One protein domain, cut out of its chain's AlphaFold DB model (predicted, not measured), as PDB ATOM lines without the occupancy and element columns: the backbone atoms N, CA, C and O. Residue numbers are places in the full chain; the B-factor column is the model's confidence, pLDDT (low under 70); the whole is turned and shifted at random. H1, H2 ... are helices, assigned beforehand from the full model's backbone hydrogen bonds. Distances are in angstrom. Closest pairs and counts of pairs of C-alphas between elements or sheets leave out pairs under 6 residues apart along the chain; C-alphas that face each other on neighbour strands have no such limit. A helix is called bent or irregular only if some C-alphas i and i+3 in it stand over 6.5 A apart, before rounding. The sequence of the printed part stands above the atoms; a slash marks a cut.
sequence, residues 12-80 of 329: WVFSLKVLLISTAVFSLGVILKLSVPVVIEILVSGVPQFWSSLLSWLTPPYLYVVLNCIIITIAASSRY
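Overview. This is residues 12 to 80 of the 329 residues of the protein "DUF4408 domain-containing protein" of Kingdonia uniflora (UniProt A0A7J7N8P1). A long helix, H1, with a kink near residue 42, meets a shorter helix, H2, at a corner by their tight link, and together they make a flat, wide-open hook. Beyond that corner the two helices stick out as free arms, residues 12 to 53 of H1 and residues 68 to 80 of H2, with open space between them. The printed part has 69 residues, with two named helices, H1 then H2, and no named strand; its class is all helix. It is extended, with a radius of gyration of the C-alphas of 21.8 A, and spans 66 by 36 by 6 A.

Along the chain. H1 covers residues 12 to 57, begins with C-alpha 12 at (-49.481, -24.890, 9.482) and measures 59.6 A from first to last C-alpha. It has a kink of 42 degrees near residue 42. H1 is neither bent nor irregular, but only just: C-alphas 34 and 37 are 6.5 A apart. H2 covers residues 60 to 80, measures 30.9 A and ends with C-alpha 80 at (-60.947, 20.549, 4.119). It too is neither bent nor irregular, but only just: C-alphas 61 and 64 are 6.3 A apart.

Arrangement. H1 and H2 touch only at the corner by their link, and only just, with 3 pairs of C-alphas within 8 A. H1 touches H2 with residues 56 to 57 alone, and H2 touches H1 with residues 62 to 66 alone; the closest C-alphas of the two helices are those of Trp 57 and Leu 63, 5.9 A apart. The helices run opposite ways at a shallow tilt of 33 degrees, only just short of steep. Of the O i to N i+4 pairs, 38 of 42 in H1 and 15 of 17 in H2 are within hydrogen-bond range.

Size, cuts and confidence. The C-alphas farthest apart are those of Trp 12 and Pro 61, at 67.1 A. The printed part has no cut, and the link from H1 to H2 is tight. The mean pLDDT of the printed part is 85.1; residue 80 is under 70.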
ATOM      1  N   TRP A  12     -50.807 -25.458   9.219       84.75
ATOM      2  CA  TRP A  12     -49.481 -24.890   9.482       84.75
ATOM      3  C   TRP A  12     -49.394 -23.395   9.129       84.75
ATOM      4  O   TRP A  12     -48.869 -22.607   9.917       84.75
ATOM      5  N   VAL A  13     -49.990 -22.968   8.008       88.88
ATOM      6  CA  VAL A  13     -50.085 -21.542   7.632       88.88
ATOM      7  C   VAL A  13     -50.933 -20.741   8.630       88.88
ATOM      8  O   VAL A  13     -50.571 -19.609   8.962       88.88
ATOM      9  N   PHE A  14     -52.027 -21.302   9.158       87.44
ATOM     10  CA  PHE A  14     -52.798 -20.654  10.225       87.44
ATOM     11  C   PHE A  14     -52.002 -20.558  11.535       87.44
ATOM     12  O   PHE A  14     -51.957 -19.478  12.125       87.44
ATOM     13  N   SER A  15     -51.312 -21.622  11.958       88.56
ATOM     14  CA  SER A  15     -50.438 -21.598  13.140       88.56
ATOM     15  C   SER A  15     -49.314 -20.566  13.010       88.56
ATOM     16  O   SER A  15     -49.063 -19.824  13.956       88.56
ATOM     17  N   LEU A  16     -48.683 -20.458  11.835       91.50
ATOM     18  CA  LEU A  16     -47.645 -19.460  11.571       91.50
ATOM     19  C   LEU A  16     -48.201 -18.028  11.628       91.50
ATOM     20  O   LEU A  16     -47.579 -17.157  12.232       91.50
ATOM     21  N   LYS A  17     -49.398 -17.779  11.076       91.94
ATOM     22  CA  LYS A  17     -50.079 -16.477  11.204       91.94
ATOM     23  C   LYS A  17     -50.391 -16.132  12.661       91.94
ATOM     24  O   LYS A  17     -50.123 -15.009  13.079       91.94
ATOM     25  N   VAL A  18     -50.908 -17.080  13.446       94.06
ATOM     26  CA  VAL A  18     -51.187 -16.877  14.880       94.06
ATOM     27  C   VAL A  18     -49.900 -16.584  15.659       94.06
ATOM     28  O   VAL A  18     -49.893 -15.667  16.478       94.06
ATOM     29  N   LEU A  19     -48.801 -17.286  15.362       94.81
ATOM     30  CA  LEU A  19     -47.486 -17.050  15.969       94.81
ATOM     31  C   LEU A  19     -46.912 -15.667  15.620       94.81
ATOM     32  O   LEU A  19     -46.358 -14.995  16.487       94.81
ATOM     33  N   LEU A  20     -47.060 -15.211  14.374       94.12
ATOM     34  CA  LEU A  20     -46.643 -13.865  13.967       94.12
ATOM     35  C   LEU A  20     -47.471 -12.779  14.670       94.12
ATOM     36  O   LEU A  20     -46.905 -11.799  15.147       94.12
ATOM     37  N   ILE A  21     -48.788 -12.973  14.797       95.00
ATOM     38  CA  ILE A  21     -49.678 -12.038  15.505       95.00
ATOM     39  C   ILE A  21     -49.336 -11.981  17.001       95.00
ATOM     40  O   ILE A  21     -49.196 -10.888  17.548       95.00
ATOM     41  N   SER A  22     -49.146 -13.125  17.669       94.25
ATOM     42  CA  SER A  22     -48.782 -13.143  19.093       94.25
ATOM     43  C   SER A  22     -47.392 -12.549  19.339       94.25
ATOM     44  O   SER A  22     -47.221 -11.781  20.286       94.25
ATOM     45  N   THR A  23     -46.427 -12.808  18.450       94.75
ATOM     46  CA  THR A  23     -45.085 -12.207  18.503       94.75
ATOM     47  C   THR A  23     -45.140 -10.690  18.308       94.75
ATOM     48  O   THR A  23     -44.492  -9.957  19.053       94.75
ATOM     49  N   ALA A  24     -45.948 -10.194  17.364       95.06
ATOM     50  CA  ALA A  24     -46.121  -8.762  17.135       95.06
ATOM     51  C   ALA A  24     -46.760  -8.063  18.349       95.06
ATOM     52  O   ALA A  24     -46.226  -7.060  18.821       95.06
ATOM     53  N   VAL A  25     -47.832  -8.627  18.919       95.31
ATOM     54  CA  VAL A  25     -48.483  -8.096  20.134       95.31
ATOM     55  C   VAL A  25     -47.534  -8.124  21.336       95.31
ATOM     56  O   VAL A  25     -47.458  -7.145  22.080       95.31
ATOM     57  N   PHE A  26     -46.756  -9.197  21.508       93.81
ATOM     58  CA  PHE A  26     -45.751  -9.285  22.567       93.81
ATOM     59  C   PHE A  26     -44.632  -8.249  22.381       93.81
ATOM     60  O   PHE A  26     -44.295  -7.541  23.330       93.81
ATOM     61  N   SER A  27     -44.109  -8.088  21.160       93.31
ATOM     62  CA  SER A  27     -43.097  -7.067  20.865       93.31
ATOM     63  C   SER A  27     -43.623  -5.652  21.098       93.31
ATOM     64  O   SER A  27     -42.914  -4.848  21.692       93.31
ATOM     65  N   LEU A  28     -44.881  -5.361  20.743       93.62
ATOM     66  CA  LEU A  28     -45.506  -4.065  21.000       93.62
ATOM     67  C   LEU A  28     -45.640  -3.805  22.507       93.62
ATOM     68  O   LEU A  28     -45.354  -2.702  22.960       93.62
ATOM     69  N   GLY A  29     -45.996  -4.824  23.295       91.69
ATOM     70  CA  GLY A  29     -46.025  -4.739  24.757       91.69
ATOM     71  C   GLY A  29     -44.648  -4.476  25.379       91.69
ATOM     72  O   GLY A  29     -44.538  -3.663  26.297       91.69
ATOM     73  N   VAL A  30     -43.588  -5.110  24.862       92.31
ATOM     74  CA  VAL A  30     -42.198  -4.869  25.296       92.31
ATOM     75  C   VAL A  30     -41.722  -3.475  24.884       92.31
ATOM     76  O   VAL A  30     -41.210  -2.742  25.728       92.31
ATOM     77  N   ILE A  31     -41.944  -3.073  23.628       92.06
ATOM     78  CA  ILE A  31     -41.612  -1.739  23.107       92.06
ATOM     79  C   ILE A  31     -42.321  -0.662  23.929       92.06
ATOM     80  O   ILE A  31     -41.666   0.280  24.360       92.06
ATOM     81  N   LEU A  32     -43.613  -0.829  24.231       90.00
ATOM     82  CA  LEU A  32     -44.366   0.113  25.059       90.00
ATOM     83  C   LEU A  32     -43.792   0.202  26.482       90.00
ATOM     84  O   LEU A  32     -43.656   1.294  27.028       90.00
ATOM     85  N   LYS A  33     -43.393  -0.929  27.083       86.44
ATOM     86  CA  LYS A  33     -42.749  -0.937  28.408       86.44
ATOM     87  C   LYS A  33     -41.384  -0.243  28.422       86.44
ATOM     88  O   LYS A  33     -41.035   0.347  29.439       86.44
ATOM     89  N   LEU A  34     -40.635  -0.308  27.320       84.12
ATOM     90  CA  LEU A  34     -39.361   0.396  27.146       84.12
ATOM     91  C   LEU A  34     -39.563   1.878  26.797       84.12
ATOM     92  O   LEU A  34     -38.783   2.718  27.238       84.12
ATOM     93  N   SER A  35     -40.623   2.225  26.061       85.06
ATOM     94  CA  SER A  35     -40.919   3.612  25.705       85.06
ATOM     95  C   SER A  35     -41.545   4.399  26.852       85.06
ATOM     96  O   SER A  35     -41.348   5.602  26.896       85.06
ATOM     97  N   VAL A  36     -42.272   3.776  27.789       85.44
ATOM     98  CA  VAL A  36     -42.862   4.475  28.952       85.44
ATOM     99  C   VAL A  36     -41.839   5.315  29.742       85.44
ATOM    100  O   VAL A  36     -42.088   6.511  29.874       85.44
ATOM    101  N   PRO A  37     -40.696   4.785  30.232       83.12
ATOM    102  CA  PRO A  37     -39.714   5.609  30.944       83.12
ATOM    103  C   PRO A  37     -39.095   6.687  30.043       83.12
ATOM    104  O   PRO A  37     -39.037   7.843  30.449       83.12
ATOM    105  N   VAL A  38     -38.736   6.356  28.797       82.12
ATOM    106  CA  VAL A  38     -38.141   7.310  27.839       82.12
ATOM    107  C   VAL A  38     -39.103   8.457  27.504       82.12
ATOM    108  O   VAL A  38     -38.710   9.619  27.476       82.12
ATOM    109  N   VAL A  39     -40.389   8.158  27.299       83.44
ATOM    110  CA  VAL A  39     -41.436   9.161  27.068       83.44
ATOM    111  C   VAL A  39     -41.664   9.998  28.322       83.44
ATOM    112  O   VAL A  39     -41.852  11.199  28.182       83.44
ATOM    113  N   ILE A  40     -41.603   9.420  29.528       81.75
ATOM    114  CA  ILE A  40     -41.685  10.178  30.788       81.75
ATOM    115  C   ILE A  40     -40.478  11.111  30.950       81.75
ATOM    116  O   ILE A  40     -40.677  12.268  31.305       81.75
ATOM    117  N   GLU A  41     -39.257  10.680  30.639       81.69
ATOM    118  CA  GLU A  41     -38.063  11.539  30.676       81.69
ATOM    119  C   GLU A  41     -38.146  12.678  29.649       81.69
ATOM    120  O   GLU A  41     -37.872  13.834  29.984       81.69
ATOM    121  N   ILE A  42     -38.612  12.394  28.428       80.00
ATOM    122  CA  ILE A  42     -38.898  13.406  27.396       80.00
ATOM    123  C   ILE A  42     -40.052  14.331  27.823       80.00
ATOM    124  O   ILE A  42     -40.029  15.516  27.500       80.00
ATOM    125  N   LEU A  43     -41.034  13.849  28.592       80.81
ATOM    126  CA  LEU A  43     -42.090  14.689  29.163       80.81
ATOM    127  C   LEU A  43     -41.534  15.614  30.252       80.81
ATOM    128  O   LEU A  43     -41.747  16.820  30.199       80.81
ATOM    129  N   VAL A  44     -40.797  15.063  31.216       81.81
ATOM    130  CA  VAL A  44     -40.265  15.780  32.385       81.81
ATOM    131  C   VAL A  44     -39.199  16.807  31.993       81.81
ATOM    132  O   VAL A  44     -39.142  17.869  32.605       81.81
ATOM    133  N   SER A  45     -38.387  16.534  30.969       75.00
ATOM    134  CA  SER A  45     -37.385  17.483  30.455       75.00
ATOM    135  C   SER A  45     -37.926  18.386  29.341       75.00
ATOM    136  O   SER A  45     -37.701  19.596  29.354       75.00
ATOM    137  N   GLY A  46     -38.670  17.823  28.388       75.62
ATOM    138  CA  GLY A  46     -39.146  18.521  27.199       75.62
ATOM    139  C   GLY A  46     -40.384  19.379  27.437       75.62
ATOM    140  O   GLY A  46     -40.418  20.515  26.965       75.62
ATOM    141  N   VAL A  47     -41.398  18.905  28.178       77.94
ATOM    142  CA  VAL A  47     -42.628  19.698  28.376       77.94
ATOM    143  C   VAL A  47     -42.353  21.022  29.087       77.94
ATOM    144  O   VAL A  47     -42.872  22.014  28.592       77.94
ATOM    145  N   PRO A  48     -41.504  21.146  30.128       75.19
ATOM    146  CA  PRO A  48     -41.144  22.460  30.667       75.19
ATOM    147  C   PRO A  48     -40.535  23.416  29.626       75.19
ATOM    148  O   PRO A  48     -40.809  24.618  29.664       75.19
ATOM    149  N   GLN A  49     -39.771  22.903  28.656       72.62
ATOM    150  CA  GLN A  49     -39.157  23.708  27.596       72.62
ATOM    151  C   GLN A  49     -40.160  24.103  26.497       72.62
ATOM    152  O   GLN A  49     -40.195  25.258  26.066       72.62
ATOM    153  N   PHE A  50     -41.038  23.189  26.076       75.75
ATOM    154  CA  PHE A  50     -42.128  23.503  25.143       75.75
ATOM    155  C   PHE A  50     -43.194  24.404  25.788       75.75
ATOM    156  O   PHE A  50     -43.713  25.308  25.140       75.75
ATOM    157  N   TRP A  51     -43.486  24.212  27.075       75.94
ATOM    158  CA  TRP A  51     -44.470  24.982  27.835       75.94
ATOM    159  C   TRP A  51     -43.974  26.392  28.159       75.94
ATOM    160  O   TRP A  51     -44.732  27.343  28.012       75.94
ATOM    161  N   SER A  52     -42.695  26.568  28.513       77.75
ATOM    162  CA  SER A  52     -42.095  27.906  28.638       77.75
ATOM    163  C   SER A  52     -42.039  28.640  27.295       77.75
ATOM    164  O   SER A  52     -42.339  29.833  27.247       77.75
ATOM    165  N   SER A  53     -41.775  27.932  26.191       78.94
ATOM    166  CA  SER A  53     -41.881  28.493  24.834       78.94
ATOM    167  C   SER A  53     -43.320  28.921  24.501       78.94
ATOM    168  O   SER A  53     -43.538  30.026  24.007       78.94
ATOM    169  N   LEU A  54     -44.318  28.097  24.841       77.12
ATOM    170  CA  LEU A  54     -45.740  28.405  24.657       77.12
ATOM    171  C   LEU A  54     -46.194  29.594  25.525       77.12
ATOM    172  O   LEU A  54     -46.899  30.471  25.036       77.12
ATOM    173  N   LEU A  55     -45.739  29.679  26.779       76.69
ATOM    174  CA  LEU A  55     -45.963  30.824  27.674       76.69
ATOM    175  C   LEU A  55     -45.301  32.107  27.142       76.69
ATOM    176  O   LEU A  55     -45.907  33.180  27.177       76.69
ATOM    177  N   SER A  56     -44.094  32.000  26.579       75.31
ATOM    178  CA  SER A  56     -43.420  33.115  25.904       75.31
ATOM    179  C   SER A  56     -44.136  33.550  24.618       75.31
ATOM    180  O   SER A  56     -43.997  34.704  24.211       75.31
ATOM    181  N   TRP A  57     -44.942  32.679  24.000       71.19
ATOM    182  CA  TRP A  57     -45.820  33.030  22.878       71.19
ATOM    183  C   TRP A  57     -47.187  33.569  23.354       71.19
ATOM    184  O   TRP A  57     -47.753  34.455  22.722       71.19
ATOM    185  N   LEU A  58     -47.685  33.157  24.528       73.38
ATOM    186  CA  LEU A  58     -48.850  33.767  25.199       73.38
ATOM    187  C   LEU A  58     -48.577  35.170  25.786       73.38
ATOM    188  O   LEU A  58     -49.483  35.802  26.332       73.38
ATOM    189  N   THR A  59     -47.351  35.685  25.675       78.31
ATOM    190  CA  THR A  59     -47.005  37.047  26.108       78.31
ATOM    191  C   THR A  59     -47.767  38.077  25.244       78.31
ATOM    192  O   THR A  59     -47.878  37.865  24.033       78.31
ATOM    193  N   PRO A  60     -48.292  39.197  25.796       75.75
ATOM    194  CA  PRO A  60     -49.328  40.010  25.140       75.75
ATOM    195  C   PRO A  60     -49.152  40.397  23.654       75.75
ATOM    196  O   PRO A  60     -50.149  40.312  22.937       75.75
ATOM    197  N   PRO A  61     -47.965  40.789  23.137       77.56
ATOM    198  CA  PRO A  61     -47.816  41.099  21.710       77.56
ATOM    199  C   PRO A  61     -47.846  39.849  20.815       77.56
ATOM    200  O   PRO A  61     -48.371  39.899  19.704       77.56
ATOM    201  N   TYR A  62     -47.310  38.719  21.283       82.69
ATOM    202  CA  TYR A  62     -47.211  37.491  20.491       82.69
ATOM    203  C   TYR A  62     -48.504  36.663  20.525       82.69
ATOM    204  O   TYR A  62     -48.789  35.947  19.563       82.69
ATOM    205  N   LEU A  63     -49.332  36.832  21.564       87.00
ATOM    206  CA  LEU A  63     -50.642  36.188  21.713       87.00
ATOM    207  C   LEU A  63     -51.548  36.408  20.490       87.00
ATOM    208  O   LEU A  63     -52.194  35.472  20.021       87.00
ATOM    209  N   TYR A  64     -51.568  37.625  19.936       86.06
ATOM    210  CA  TYR A  64     -52.334  37.930  18.723       86.06
ATOM    211  C   TYR A  64     -51.850  37.102  17.523       86.06
ATOM    212  O   TYR A  64     -52.669  36.604  16.752       86.06
ATOM    213  N   VAL A  65     -50.539  36.880  17.394       87.56
ATOM    214  CA  VAL A  65     -49.968  36.039  16.330       87.56
ATOM    215  C   VAL A  65     -50.367  34.571  16.522       87.56
ATOM    216  O   VAL A  65     -50.792  33.952  15.550       87.56
ATOM    217  N   VAL A  66     -50.341  34.033  17.756       90.19
ATOM    218  CA  VAL A  66     -50.868  32.675  18.040       90.19
ATOM    219  C   VAL A  66     -52.311  32.557  17.565       90.19
ATOM    220  O   VAL A  66     -52.650  31.642  16.818       90.19
ATOM    221  N   LEU A  67     -53.166  33.486  17.999       89.81
ATOM    222  CA  LEU A  67     -54.604  33.410  17.767       89.81
ATOM    223  C   LEU A  67     -54.942  33.512  16.278       89.81
ATOM    224  O   LEU A  67     -55.766  32.735  15.806       89.81
ATOM    225  N   ASN A  68     -54.267  34.376  15.517       90.38
ATOM    226  CA  ASN A  68     -54.453  34.429  14.064       90.38
ATOM    227  C   ASN A  68     -53.961  33.147  13.376       90.38
ATOM    228  O   ASN A  68     -54.677  32.619  12.529       90.38
ATOM    229  N   CYS A  69     -52.816  32.580  13.773       92.06
ATOM    230  CA  CYS A  69     -52.362  31.288  13.245       92.06
ATOM    231  C   CYS A  69     -53.344  30.144  13.566       92.06
ATOM    232  O   CYS A  69     -53.617  29.315  12.696       92.06
ATOM    233  N   ILE A  70     -53.930  30.115  14.768       93.50
ATOM    234  CA  ILE A  70     -54.976  29.149  15.145       93.50
ATOM    235  C   ILE A  70     -56.241  29.361  14.302       93.50
ATOM    236  O   ILE A  70     -56.758  28.396  13.745       93.50
ATOM    237  N   ILE A  71     -56.714  30.601  14.147       93.38
ATOM    238  CA  ILE A  71     -57.898  30.931  13.337       93.38
ATOM    239  C   ILE A  71     -57.682  30.534  11.869       93.38
ATOM    240  O   ILE A  71     -58.559  29.905  11.280       93.38
ATOM    241  N   ILE A  72     -56.510  30.818  11.293       94.75
ATOM    242  CA  ILE A  72     -56.141  30.407   9.928       94.75
ATOM    243  C   ILE A  72     -56.098  28.876   9.814       94.75
ATOM    244  O   ILE A  72     -56.647  28.322   8.864       94.75
ATOM    245  N   THR A  73     -55.517  28.181  10.796       93.88
ATOM    246  CA  THR A  73     -55.451  26.707  10.821       93.88
ATOM    247  C   THR A  73     -56.847  26.084  10.889       93.88
ATOM    248  O   THR A  73     -57.149  25.156  10.140       93.88
ATOM    249  N   ILE A  74     -57.735  26.623  11.732       91.56
ATOM    250  CA  ILE A  74     -59.131  26.181  11.843       91.56
ATOM    251  C   ILE A  74     -59.908  26.499  10.557       91.56
ATOM    252  O   ILE A  74     -60.649  25.643  10.081       91.56
ATOM    253  N   ALA A  75     -59.717  27.671   9.947       92.12
ATOM    254  CA  ALA A  75     -60.379  28.045   8.696       92.12
ATOM    255  C   ALA A  75     -59.924  27.182   7.501       92.12
ATOM    256  O   ALA A  75     -60.750  26.770   6.685       92.12
ATOM    257  N   ALA A  76     -58.629  26.862   7.412       89.00
ATOM    258  CA  ALA A  76     -58.084  25.956   6.401       89.00
ATOM    259  C   ALA A  76     -58.572  24.510   6.611       89.00
ATOM    260  O   ALA A  76     -59.026  23.868   5.664       89.00
ATOM    261  N   SER A  77     -58.561  24.027   7.858       85.31
ATOM    262  CA  SER A  77     -59.103  22.713   8.225       85.31
ATOM    263  C   SER A  77     -60.608  22.612   7.936       85.31
ATOM    264  O   SER A  77     -61.064  21.651   7.325       85.31
ATOM    265  N   SER A  78     -61.384  23.648   8.268       81.25
ATOM    266  CA  SER A  78     -62.823  23.736   7.984       81.25
ATOM    267  C   SER A  78     -63.128  23.629   6.486       81.25
ATOM    268  O   SER A  78     -64.030  22.882   6.102       81.25
ATOM    269  N   ARG A  79     -62.330  24.275   5.622       70.19
ATOM    270  CA  ARG A  79     -62.435  24.108   4.160       70.19
ATOM    271  C   ARG A  79     -62.143  22.669   3.713       70.19
ATOM    272  O   ARG A  79     -62.824  22.175   2.821       70.19
ATOM    273  N   TYR A  80     -61.210  21.973   4.365       60.44
ATOM    274  CA  TYR A  80     -60.947  20.549   4.119       60.44
ATOM    275  C   TYR A  80     -62.048  19.609   4.636       60.44
ATOM    276  O   TYR A  80     -62.283  18.565   4.030       60.44
TER     277      TYR A  80